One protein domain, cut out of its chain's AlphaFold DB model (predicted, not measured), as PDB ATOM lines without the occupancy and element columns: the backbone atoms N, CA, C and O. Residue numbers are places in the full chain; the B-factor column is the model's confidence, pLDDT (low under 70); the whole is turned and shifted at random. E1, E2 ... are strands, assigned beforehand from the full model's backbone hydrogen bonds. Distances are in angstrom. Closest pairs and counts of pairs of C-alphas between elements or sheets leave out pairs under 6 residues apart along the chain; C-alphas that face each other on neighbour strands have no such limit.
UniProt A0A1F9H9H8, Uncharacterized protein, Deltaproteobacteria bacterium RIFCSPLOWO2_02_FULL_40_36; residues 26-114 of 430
ATOM      1  N   GLU A  26     149.146 -41.009  -5.428       63.06
ATOM      2  CA  GLU A  26     150.571 -41.347  -5.492       63.06
ATOM      3  C   GLU A  26     150.958 -41.810  -6.911       63.06
ATOM      4  O   GLU A  26     150.138 -42.313  -7.671       63.06
ATOM      5  N   LEU A  27     152.236 -41.665  -7.285       58.62
ATOM      6  CA  LEU A  27     152.751 -42.154  -8.573       58.62
ATOM      7  C   LEU A  27     152.386 -43.638  -8.784       58.62
ATOM      8  O   LEU A  27     152.957 -44.512  -8.126       58.62
ATOM      9  N   GLY A  28     151.481 -43.904  -9.733       59.19
ATOM     10  CA  GLY A  28     150.961 -45.240 -10.048       59.19
ATOM     11  C   GLY A  28     149.552 -45.546  -9.518       59.19
ATOM     12  O   GLY A  28     149.154 -46.708  -9.562       59.19
ATOM     13  N   GLU A  29     148.830 -44.549  -9.006       63.62
ATOM     14  CA  GLU A  29     147.407 -44.611  -8.647       63.62
ATOM     15  C   GLU A  29     146.550 -43.801  -9.628       63.62
ATOM     16  O   GLU A  29     147.001 -42.769 -10.127       63.62
ATOM     17  N   TYR A  30     145.318 -44.260  -9.861       64.50
ATOM     18  CA  TYR A  30     144.296 -43.556 -10.645       64.50
ATOM     19  C   TYR A  30     143.348 -42.797  -9.713       64.50
ATOM     20  O   TYR A  30     143.008 -43.316  -8.641       64.50
ATOM     21  N   GLY A  31     142.929 -41.598 -10.120       68.94
ATOM     22  CA  GLY A  31     141.826 -40.873  -9.494       68.94
ATOM     23  C   GLY A  31     140.489 -41.412  -9.996       68.94
ATOM     24  O   GLY A  31     140.338 -41.674 -11.185       68.94
ATOM     25  N   LEU A  32     139.545 -41.632  -9.085       71.25
ATOM     26  CA  LEU A  32     138.190 -42.077  -9.403       71.25
ATOM     27  C   LEU A  32     137.176 -41.069  -8.858       71.25
ATOM     28  O   LEU A  32     137.242 -40.716  -7.672       71.25
ATOM     29  N   SER A  33     136.238 -40.656  -9.704       75.44
ATOM     30  CA  SER A  33     135.017 -39.914  -9.351       75.44
ATOM     31  C   SER A  33     133.826 -40.871  -9.355       75.44
ATOM     32  O   SER A  33     133.856 -41.904 -10.024       75.44
ATOM     33  N   TYR A  34     132.822 -40.581  -8.526       78.00
ATOM     34  CA  TYR A  34     131.548 -41.297  -8.580       78.00
ATOM     35  C   TYR A  34     130.728 -40.711  -9.731       78.00
ATOM     36  O   TYR A  34     130.789 -39.502  -9.930       78.00
ATOM     37  N   ASP A  35     130.056 -41.596 -10.454       78.12
ATOM     38  CA  ASP A  35     129.132 -41.333 -11.557       78.12
ATOM     39  C   ASP A  35     127.772 -41.863 -11.078       78.12
ATOM     40  O   ASP A  35     127.551 -43.085 -10.983       78.12
ATOM     41  N   ALA A  36     126.922 -40.968 -10.577       82.31
ATOM     42  CA  ALA A  36     125.693 -41.361  -9.901       82.31
ATOM     43  C   ALA A  36     124.522 -41.604 -10.856       82.31
ATOM     44  O   ALA A  36     123.659 -42.437 -10.536       82.31
ATOM     45  N   ASP A  37     124.459 -40.876 -11.967       82.38
ATOM     46  CA  ASP A  37     123.390 -40.962 -12.966       82.38
ATOM     47  C   ASP A  37     123.731 -41.887 -14.144       82.38
ATOM     48  O   ASP A  37     122.813 -42.402 -14.794       82.38
ATOM     49  N   GLY A  38     125.001 -42.254 -14.303       83.06
ATOM     50  CA  GLY A  38     125.489 -43.251 -15.243       83.06
ATOM     51  C   GLY A  38     125.768 -42.707 -16.640       83.06
ATOM     52  O   GLY A  38     125.668 -43.497 -17.589       83.06
ATOM     53  N   ASP A  39     126.036 -41.411 -16.793       81.25
ATOM     54  CA  ASP A  39     126.366 -40.778 -18.079       81.25
ATOM     55  C   ASP A  39     127.796 -41.078 -18.561       81.25
ATOM     56  O   ASP A  39     128.075 -41.045 -19.764       81.25
ATOM     57  N   GLY A  40     128.652 -41.550 -17.654       80.44
ATOM     58  CA  GLY A  40     130.037 -41.907 -17.927       80.44
ATOM     59  C   GLY A  40     131.038 -40.797 -17.618       80.44
ATOM     60  O   GLY A  40     132.239 -41.062 -17.732       80.44
ATOM     61  N   GLU A  41     130.571 -39.637 -17.168       82.56
ATOM     62  CA  GLU A  41     131.363 -38.590 -16.541       82.56
ATOM     63  C   GLU A  41     131.192 -38.646 -15.020       82.56
ATOM     64  O   GLU A  41     130.463 -39.469 -14.471       82.56
ATOM     65  N   GLY A  42     132.022 -37.912 -14.281       78.06
ATOM     66  CA  GLY A  42     132.015 -38.029 -12.827       78.06
ATOM     67  C   GLY A  42     132.190 -36.708 -12.119       78.06
ATOM     68  O   GLY A  42     132.928 -35.832 -12.568       78.06
ATOM     69  N   ASN A  43     131.596 -36.643 -10.931       77.75
ATOM     70  CA  ASN A  43     131.453 -35.438 -10.121       77.75
ATOM     71  C   ASN A  43     132.707 -34.542 -10.048       77.75
ATOM     72  O   ASN A  43     133.768 -34.958  -9.554       77.75
ATOM     73  N   CYS A  44     132.542 -33.261 -10.386       71.38
ATOM     74  CA  CYS A  44     133.575 -32.223 -10.318       71.38
ATOM     75  C   CYS A  44     134.093 -31.897  -8.897       71.38
ATOM     76  O   CYS A  44     135.033 -31.111  -8.743       71.38
ATOM     77  N   ASN A  45     133.496 -32.414  -7.815       70.12
ATOM     78  CA  ASN A  45     133.872 -32.034  -6.451       70.12
ATOM     79  C   ASN A  45     135.177 -32.709  -5.983       70.12
ATOM     80  O   ASN A  45     135.188 -33.899  -5.642       70.12
ATOM     81  N   PRO A  46     136.258 -31.934  -5.754       56.38
ATOM     82  CA  PRO A  46     137.558 -32.501  -5.430       56.38
ATOM     83  C   PRO A  46     137.668 -33.150  -4.055       56.38
ATOM     84  O   PRO A  46     138.666 -33.800  -3.740       56.38
ATOM     85  N   ASN A  47     136.647 -32.995  -3.213       57.56
ATOM     86  CA  ASN A  47     136.596 -33.615  -1.896       57.56
ATOM     87  C   ASN A  47     135.991 -35.027  -1.911       57.56
ATOM     88  O   ASN A  47     135.915 -35.642  -0.844       57.56
ATOM     89  N   ILE A  48     135.547 -35.516  -3.074       61.50
ATOM     90  CA  ILE A  48     134.847 -36.801  -3.228       61.50
ATOM     91  C   ILE A  48     135.707 -37.838  -3.985       61.50
ATOM     92  O   ILE A  48     135.385 -39.023  -3.966       61.50
ATOM     93  N   TYR A  49     136.865 -37.444  -4.536       62.66
ATOM     94  CA  TYR A  49     137.773 -38.362  -5.233       62.66
ATOM     95  C   TYR A  49     138.314 -39.501  -4.355       62.66
ATOM     96  O   TYR A  49     138.676 -39.319  -3.184       62.66
ATOM     97  N   VAL A  50     138.467 -40.674  -4.974       67.56
ATOM     98  CA  VAL A  50     139.062 -41.877  -4.377       67.56
ATOM     99  C   VAL A  50     140.254 -42.332  -5.225       67.56
ATOM    100  O   VAL A  50     140.131 -42.467  -6.434       67.56
ATOM    101  N   CYS A  51     141.410 -42.602  -4.611       68.44
ATOM    102  CA  CYS A  51     142.577 -43.138  -5.326       68.44
ATOM    103  C   CYS A  51     142.599 -44.677  -5.280       68.44
ATOM    104  O   CYS A  51     142.367 -45.269  -4.220       68.44
ATOM    105  N   SER A  52     142.939 -45.332  -6.395       63.34
ATOM    106  CA  SER A  52     143.063 -46.797  -6.483       63.34
ATOM    107  C   SER A  52     144.346 -47.251  -7.189       63.34
ATOM    108  O   SER A  52     144.828 -46.603  -8.116       63.34
ATOM    109  N   ARG A  53     144.902 -48.394  -6.751       60.22
ATOM    110  CA  ARG A  53     146.043 -49.100  -7.387       60.22
ATOM    111  C   ARG A  53     145.620 -50.300  -8.241       60.22
ATOM    112  O   ARG A  53     146.485 -50.995  -8.772       60.22
ATOM    113  N   GLU A  54     144.331 -50.617  -8.284       60.47
ATOM    114  CA  GLU A  54     143.799 -51.788  -8.990       60.47
ATOM    115  C   GLU A  54     143.414 -51.437 -10.439       60.47
ATOM    116  O   GLU A  54     143.147 -50.280 -10.749       60.47
ATOM    117  N   GLU A  55     143.443 -52.423 -11.347       56.34
ATOM    118  CA  GLU A  55     143.150 -52.214 -12.776       56.34
ATOM    119  C   GLU A  55     141.679 -51.789 -12.997       56.34
ATOM    120  O   GLU A  55     140.769 -52.335 -12.372       56.34
ATOM    121  N   HIS A  56     141.469 -50.829 -13.910       54.69
ATOM    122  CA  HIS A  56     140.247 -50.031 -14.136       54.69
ATOM    123  C   HIS A  56     138.906 -50.800 -14.129       54.69
ATOM    124  O   HIS A  56     137.897 -50.295 -13.643       54.69
ATOM    125  N   ASN A  57     138.878 -52.044 -14.613       50.81
ATOM    126  CA  ASN A  57     137.634 -52.739 -14.969       50.81
ATOM    127  C   ASN A  57     136.745 -53.198 -13.788       50.81
ATOM    128  O   ASN A  57     135.644 -53.695 -14.025       50.81
ATOM    129  N   GLU A  58     137.181 -53.100 -12.524       56.34
ATOM    130  CA  GLU A  58     136.343 -53.482 -11.364       56.34
ATOM    131  C   GLU A  58     135.483 -52.335 -10.793       56.34
ATOM    132  O   GLU A  58     134.623 -52.594  -9.939       56.34
ATOM    133  N   TYR A  59     135.683 -51.093 -11.249       58.78
ATOM    134  CA  TYR A  59     135.085 -49.892 -10.647       58.78
ATOM    135  C   TYR A  59     133.923 -49.294 -11.454       58.78
ATOM    136  O   TYR A  59     132.952 -48.872 -10.831       58.78
ATOM    137  N   GLU A  60     133.918 -49.428 -12.786       58.88
ATOM    138  CA  GLU A  60     132.763 -49.074 -13.640       58.88
ATOM    139  C   GLU A  60     131.479 -49.790 -13.171       58.88
ATOM    140  O   GLU A  60     130.417 -49.198 -13.022       58.88
ATOM    141  N   SER A  61     131.588 -51.072 -12.788       57.84
ATOM    142  CA  SER A  61     130.457 -51.859 -12.255       57.84
ATOM    143  C   SER A  61     129.914 -51.386 -10.894       57.84
ATOM    144  O   SER A  61     128.926 -51.935 -10.397       57.84
ATOM    145  N   LYS A  62     130.583 -50.415 -10.264       61.88
ATOM    146  CA  LYS A  62     130.244 -49.823  -8.964       61.88
ATOM    147  C   LYS A  62     129.913 -48.324  -9.071       61.88
ATOM    148  O   LYS A  62     129.778 -47.713  -8.012       61.88
ATOM    149  N   GLY A  63     129.774 -47.780 -10.288       68.94
ATOM    150  CA  GLY A  63     129.422 -46.376 -10.543       68.94
ATOM    151  C   GLY A  63     130.584 -45.404 -10.340       68.94
ATOM    152  O   GLY A  63     130.398 -44.367  -9.727       68.94
ATOM    153  N   TYR A  64     131.807 -45.781 -10.723       73.31
ATOM    154  CA  TYR A  64     132.959 -44.872 -10.684       73.31
ATOM    155  C   TYR A  64     133.625 -44.796 -12.054       73.31
ATOM    156  O   TYR A  64     133.860 -45.840 -12.673       73.31
ATOM    157  N   VAL A  65     134.018 -43.586 -12.443       74.81
ATOM    158  CA  VAL A  65     134.745 -43.270 -13.678       74.81
ATOM    159  C   VAL A  65     136.159 -42.791 -13.352       74.81
ATOM    160  O   VAL A  65     136.456 -42.375 -12.225       74.81
ATOM    161  N   VAL A  66     137.079 -42.927 -14.308       70.75
ATOM    162  CA  VAL A  66     138.481 -42.545 -14.101       70.75
ATOM    163  C   VAL A  66     138.673 -41.091 -14.492       70.75
ATOM    164  O   VAL A  66     138.495 -40.750 -15.651       70.75
ATOM    165  N   SER A  67     139.106 -40.270 -13.538       64.19
ATOM    166  CA  SER A  67     139.459 -38.870 -13.768       64.19
ATOM    167  C   SER A  67     140.979 -38.715 -13.795       64.19
ATOM    168  O   SER A  67     141.674 -38.946 -12.798       64.19
ATOM    169  N   ASP A  68     141.521 -38.321 -14.948       55.94
ATOM    170  CA  ASP A  68     142.970 -38.273 -15.169       55.94
ATOM    171  C   ASP A  68     143.654 -37.013 -14.589       55.94
ATOM    172  O   ASP A  68     144.890 -36.952 -14.575       55.94
ATOM    173  N   ASN A  69     142.927 -36.019 -14.043       51.91
ATOM    174  CA  ASN A  69     143.542 -34.871 -13.348       51.91
ATOM    175  C   ASN A  69     142.546 -33.981 -12.549       51.91
ATOM    176  O   ASN A  69     141.630 -33.428 -13.146       51.91
ATOM    177  N   PRO A  70     142.751 -33.698 -11.245       50.00
ATOM    178  CA  PRO A  70     141.828 -32.895 -10.427       50.00
ATOM    179  C   PRO A  70     142.230 -31.409 -10.342       50.00
ATOM    180  O   PRO A  70     142.265 -30.805  -9.263       50.00
ATOM    181  N   ALA A  71     142.589 -30.795 -11.468       40.41
ATOM    182  CA  ALA A  71     142.834 -29.357 -11.503       40.41
ATOM    183  C   ALA A  71     141.506 -28.622 -11.726       40.41
ATOM    184  O   ALA A  71     140.870 -28.821 -12.751       40.41
ATOM    185  N   HIS A  72     141.110 -27.756 -10.782       39.97
ATOM    186  CA  HIS A  72     140.020 -26.793 -10.980       39.97
ATOM    187  C   HIS A  72     140.146 -26.124 -12.362       39.97
ATOM    188  O   HIS A  72     141.147 -25.442 -12.606       39.97
ATOM    189  N   GLY A  73     139.147 -26.326 -13.228       45.34
ATOM    190  CA  GLY A  73     139.130 -25.823 -14.605       45.34
ATOM    191  C   GLY A  73     139.707 -26.778 -15.659       45.34
ATOM    192  O   GLY A  73     140.220 -26.302 -16.670       45.34
ATOM    193  N   SER A  74     139.694 -28.094 -15.419       48.97
ATOM    194  CA  SER A  74     139.800 -29.081 -16.501       48.97
ATOM    195  C   SER A  74     138.418 -29.228 -17.149       48.97
ATOM    196  O   SER A  74     137.470 -29.411 -16.392       48.97
ATOM    197  N   PRO A  75     138.291 -29.147 -18.485       53.00
ATOM    198  CA  PRO A  75     137.012 -29.192 -19.207       53.00
ATOM    199  C   PRO A  75     136.453 -30.622 -19.326       53.00
ATOM    200  O   PRO A  75     135.930 -30.970 -20.365       53.00
ATOM    201  N   GLU A  76     136.696 -31.469 -18.322       61.47
ATOM    202  CA  GLU A  76     136.386 -32.906 -18.347       61.47
ATOM    203  C   GLU A  76     135.801 -33.337 -16.986       61.47
ATOM    204  O   GLU A  76     136.481 -34.032 -16.218       61.47
ATOM    205  N   CYS A  77     134.647 -32.784 -16.585       73.12
ATOM    206  CA  CYS A  77     133.903 -33.263 -15.414       73.12
ATOM    207  C   CYS A  77     132.418 -32.853 -15.407       73.12
ATOM    208  O   CYS A  77     132.050 -31.777 -15.873       73.12
ATOM    209  N   ASP A  78     131.604 -33.670 -14.734       83.94
ATOM    210  CA  ASP A  78     130.165 -33.475 -14.536       83.94
ATOM    211  C   ASP A  78     129.861 -32.577 -13.308       83.94
ATOM    212  O   ASP A  78     130.313 -32.816 -12.170       83.94
ATOM    213  N   CYS A  79     129.108 -31.500 -13.558       84.50
ATOM    214  CA  CYS A  79     128.744 -30.467 -12.595       84.50
ATOM    215  C   CYS A  79     127.397 -30.694 -11.879       84.50
ATOM    216  O   CYS A  79     127.201 -30.093 -10.811       84.50
ATOM    217  N   ASP A  80     126.531 -31.596 -12.357       86.31
ATOM    218  CA  ASP A  80     125.352 -32.109 -11.645       86.31
ATOM    219  C   ASP A  80     125.216 -33.633 -11.781       86.31
ATOM    220  O   ASP A  80     124.333 -34.137 -12.462       86.31
ATOM    221  N   ASP A  81     126.012 -34.332 -10.969       80.88
ATOM    222  CA  ASP A  81     126.068 -35.789 -10.736       80.88
ATOM    223  C   ASP A  81     124.764 -36.411 -10.188       80.88
ATOM    224  O   ASP A  81     124.770 -37.289  -9.329       80.88
ATOM    225  N   ASN A  82     123.601 -35.878 -10.536       85.94
ATOM    226  CA  ASN A  82     122.302 -36.537 -10.421       85.94
ATOM    227  C   ASN A  82     121.457 -36.345 -11.691       85.94
ATOM    228  O   ASN A  82     120.289 -36.768 -11.691       85.94
ATOM    229  N   ASN A  83     121.996 -35.687 -12.714       86.62
ATOM    230  CA  ASN A  83     121.335 -35.327 -13.946       86.62
ATOM    231  C   ASN A  83     122.179 -35.754 -15.151       86.62
ATOM    232  O   ASN A  83     123.053 -35.034 -15.601       86.62
ATOM    233  N   PHE A  84     121.779 -36.881 -15.740       87.25
ATOM    234  CA  PHE A  84     122.418 -37.499 -16.906       87.25
ATOM    235  C   PHE A  84     122.622 -36.555 -18.108       87.25
ATOM    236  O   PHE A  84     123.433 -36.842 -18.984       87.25
ATOM    237  N   ASP A  85     121.824 -35.488 -18.199       87.44
ATOM    238  CA  ASP A  85     121.870 -34.534 -19.305       87.44
ATOM    239  C   ASP A  85     122.826 -33.346 -19.040       87.44
ATOM    240  O   ASP A  85     122.914 -32.474 -19.894       87.44
ATOM    241  N   VAL A  86     123.526 -33.295 -17.895       88.00
ATOM    242  CA  VAL A  86     124.422 -32.191 -17.492       88.00
ATOM    243  C   VAL A  86     125.838 -32.721 -17.256       88.00
ATOM    244  O   VAL A  86     126.125 -33.294 -16.212       88.00
ATOM    245  N   ASN A  87     126.731 -32.520 -18.222       84.69
ATOM    246  CA  ASN A  87     128.146 -32.893 -18.150       84.69
ATOM    247  C   ASN A  87     128.969 -32.174 -19.230       84.69
ATOM    248  O   ASN A  87     128.449 -31.647 -20.204       84.69
ATOM    249  N   ASP A  88     130.293 -32.208 -19.123       82.19
ATOM    250  CA  ASP A  88     131.198 -31.535 -20.066       82.19
ATOM    251  C   ASP A  88     131.168 -32.062 -21.513       82.19
ATOM    252  O   ASP A  88     131.726 -31.440 -22.423       82.19
ATOM    253  N   ALA A  89     130.541 -33.217 -21.738       80.94
ATOM    254  CA  ALA A  89     130.439 -33.846 -23.045       80.94
ATOM    255  C   ALA A  89     129.118 -33.534 -23.775       80.94
ATOM    256  O   ALA A  89     128.971 -33.955 -24.933       80.94
ATOM    257  N   VAL A  90     128.174 -32.819 -23.150       82.06
ATOM    258  CA  VAL A  90     126.931 -32.376 -23.802       82.06
ATOM    259  C   VAL A  90     127.066 -30.984 -24.433       82.06
ATOM    260  O   VAL A  90     127.905 -30.175 -24.050       82.06
ATOM    261  N   GLU A  91     126.258 -30.731 -25.467       82.19
ATOM    262  CA  GLU A  91     126.065 -29.380 -26.011       82.19
ATOM    263  C   GLU A  91     125.090 -28.607 -25.108       82.19
ATOM    264  O   GLU A  91     124.152 -29.205 -24.579       82.19
ATOM    265  N   GLU A  92     125.299 -27.295 -24.969       82.94
ATOM    266  CA  GLU A  92     124.462 -26.423 -24.132       82.94
ATOM    267  C   GLU A  92     123.006 -26.399 -24.619       82.94
ATOM    268  O   GLU A  92     122.754 -26.264 -25.824       82.94
ATOM    269  N   ILE A  93     122.036 -26.499 -23.703       80.25
ATOM    270  CA  ILE A  93     120.613 -26.352 -24.024       80.25
ATOM    271  C   ILE A  93     120.145 -24.977 -23.549       80.25
ATOM    272  O   ILE A  93     119.724 -24.818 -22.411       80.25
ATOM    273  N   CYS A  94     120.123 -24.013 -24.468       77.44
ATOM    274  CA  CYS A  94     119.753 -22.633 -24.158       77.44
ATOM    275  C   CYS A  94     118.344 -22.490 -23.517       77.44
ATOM    276  O   CYS A  94     117.414 -23.249 -23.819       77.44
ATOM    277  N   ASP A  95     118.190 -21.453 -22.685       72.88
ATOM    278  CA  ASP A  95     116.983 -21.021 -21.955       72.88
ATOM    279  C   ASP A  95     116.473 -21.970 -20.854       72.88
ATOM    280  O   ASP A  95     115.273 -21.977 -20.527       72.88
ATOM    281  N   ASN A  96     117.346 -22.774 -20.241       79.19
ATOM    282  CA  ASN A  96     116.942 -23.719 -19.192       79.19
ATOM    283  C   ASN A  96     117.433 -23.360 -17.766       79.19
ATOM    284  O   ASN A  96     117.120 -24.077 -16.808       79.19
ATOM    285  N   GLU A  97     118.117 -22.226 -17.609       82.31
ATOM    286  CA  GLU A  97     118.769 -21.709 -16.393       82.31
ATOM    287  C   GLU A  97     119.848 -22.643 -15.802       82.31
ATOM    288  O   GLU A  97     120.180 -22.535 -14.612       82.31
ATOM    289  N   THR A  98     120.384 -23.558 -16.609       84.50
ATOM    290  CA  THR A  98     121.373 -24.585 -16.246       84.50
ATOM    291  C   THR A  98     122.664 -24.360 -17.047       84.50
ATOM    292  O   THR A  98     122.680 -23.628 -18.022       84.50
ATOM    293  N   ASP A  99     123.779 -24.861 -16.525       83.50
ATOM    294  CA  ASP A  99     125.085 -24.897 -17.199       83.50
ATOM    295  C   ASP A  99     125.249 -26.354 -17.626       83.50
ATOM    296  O   ASP A  99     125.715 -27.173 -16.828       83.50
ATOM    297  N   ASP A 100     124.681 -26.715 -18.778       86.31
ATOM    298  CA  ASP A 100     124.560 -28.120 -19.182       86.31
ATOM    299  C   ASP A 100     125.918 -28.701 -19.564       86.31
ATOM    300  O   ASP A 100     126.204 -29.853 -19.238       86.31
ATOM    301  N   ASN A 101     126.765 -27.899 -20.211       84.69
ATOM    302  CA  ASN A 101     128.096 -28.301 -20.658       84.69
ATOM    303  C   ASN A 101     129.206 -28.070 -19.613       84.69
ATOM    304  O   ASN A 101     130.389 -28.291 -19.889       84.69
ATOM    305  N   CYS A 102     128.843 -27.630 -18.406       84.06
ATOM    306  CA  CYS A 102     129.735 -27.443 -17.265       84.06
ATOM    307  C   CYS A 102     130.957 -26.532 -17.533       84.06
ATOM    308  O   CYS A 102     131.996 -26.665 -16.864       84.06
ATOM    309  N   ASP A 103     130.869 -25.593 -18.482       81.62
ATOM    310  CA  ASP A 103     131.949 -24.657 -18.814       81.62
ATOM    311  C   ASP A 103     132.020 -23.446 -17.858       81.62
ATOM    312  O   ASP A 103     133.003 -22.684 -17.847       81.62
ATOM    313  N   GLY A 104     131.027 -23.321 -16.969       80.38
ATOM    314  CA  GLY A 104     130.904 -22.264 -15.975       80.38
ATOM    315  C   GLY A 104     130.096 -21.055 -16.443       80.38
ATOM    316  O   GLY A 104     130.103 -20.028 -15.742       80.38
ATOM    317  N   GLN A 105     129.438 -21.142 -17.595       82.00
ATOM    318  CA  GLN A 105     128.509 -20.165 -18.144       82.00
ATOM    319  C   GLN A 105     127.098 -20.768 -18.108       82.00
ATOM    320  O   GLN A 105     126.912 -21.954 -18.292       82.00
ATOM    321  N   ILE A 106     126.100 -19.951 -17.774       77.44
ATOM    322  CA  ILE A 106     124.688 -20.367 -17.777       77.44
ATOM    323  C   ILE A 106     124.048 -19.655 -18.964       77.44
ATOM    324  O   ILE A 106     124.190 -18.426 -19.024       77.44
ATOM    325  N   ASP A 107     123.389 -20.408 -19.851       65.44
ATOM    326  CA  ASP A 107     122.592 -20.012 -21.032       65.44
ATOM    327  C   ASP A 107     122.986 -18.678 -21.704       65.44
ATOM    328  O   ASP A 107     123.651 -18.617 -22.730       65.44
ATOM    329  N   GLU A 108     122.587 -17.568 -21.081       64.56
ATOM    330  CA  GLU A 108     122.664 -16.169 -21.518       64.56
ATOM    331  C   GLU A 108     124.093 -15.598 -21.620       64.56
ATOM    332  O   GLU A 108     124.290 -14.410 -21.930       64.56
ATOM    333  N   MET A 109     125.099 -16.405 -21.275       62.72
ATOM    334  CA  MET A 109     126.513 -16.032 -21.296       62.72
ATOM    335  C   MET A 109     127.411 -17.009 -22.063       62.72
ATOM    336  O   MET A 109     128.593 -16.700 -22.164       62.72
ATOM    337  N   ASP A 110     126.897 -18.117 -22.615       69.12
ATOM    338  CA  ASP A 110     127.693 -19.036 -23.446       69.12
ATOM    339  C   ASP A 110     127.772 -18.531 -24.906       69.12
ATOM    340  O   ASP A 110     126.777 -18.128 -25.514       69.12
ATOM    341  N   ASP A 111     128.974 -18.576 -25.495       64.88
ATOM    342  CA  ASP A 111     129.230 -18.285 -26.913       64.88
ATOM    343  C   ASP A 111     128.474 -19.259 -27.855       64.88
ATOM    344  O   ASP A 111     128.325 -18.978 -29.048       64.88
ATOM    345  N   GLN A 112     127.992 -20.400 -27.348       66.06
ATOM    346  CA  GLN A 112     127.171 -21.368 -28.085       66.06
ATOM    347  C   GLN A 112     125.680 -20.994 -28.149       66.06
ATOM    348  O   GLN A 112     124.987 -21.497 -29.031       66.06
ATOM    349  N   CYS A 113     125.213 -20.045 -27.326       66.88
ATOM    350  CA  CYS A 113     123.829 -19.541 -27.320       66.88
ATOM    351  C   CYS A 113     123.670 -18.167 -28.007       66.88
ATOM    352  O   CYS A 113     122.652 -17.497 -27.847       66.88
ATOM    353  N   ILE A 114     124.650 -17.737 -28.819       60.09
ATOM    354  CA  ILE A 114     124.631 -16.435 -29.522       60.09
ATOM    355  C   ILE A 114     123.419 -16.278 -30.468       60.09
ATOM    356  O   ILE A 114     123.045 -15.146 -30.755       60.09
TER     357      ILE A 114
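Overview. This is residues 26 to 114 of the 430 residues of an uncharacterized protein of Deltaproteobacteria bacterium RIFCSPLOWO2_02_FULL_40_36 (UniProt A0A1F9H9H8). Little regular structure: a small three-stranded sheet lies toward one end of an elongated body, and residues 68 to 114, a long winding stretch with no named element, make the other end. The printed part has 89 residues, 12 of them in strands E1, E2 and E3, with no named helix: all strand. The sheet order is E2, E1, E3, antiparallel. The whole is only just compact, close to loose, with a radius of gyration of the C-alphas of 14.1 A and spans of 45 by 24 by 18 A.

Arrangement. E1, residues 30 to 34, is the inner strand. It forms a hairpin with edge strand E2, residues 50 to 52, at 138 degrees; N 32 and O 50 are 2.8 A apart, within hydrogen-bond range. Edge strand E3, residues 64 to 67, is antiparallel to E1 at 132 degrees, with N 65 and O 33 at 3.0 A. E2 and E3 are apart.

Along the chain. E1 begins at C-alpha 30 (144.296, -43.556, -10.645) and spans 13.1 A, E2 6.7 A, and E3 9.4 A, ending at C-alpha 67 (139.459, -38.870, -13.768).

Size, cuts and confidence. The C-alphas farthest apart, of Glu 54 and Ile 114, are 45.2 A apart. The printed part has no cut. Both links are long. Residues 26 to 31, 46 to 63, 67 to 76 and 107 to 114 have pLDDT under 70.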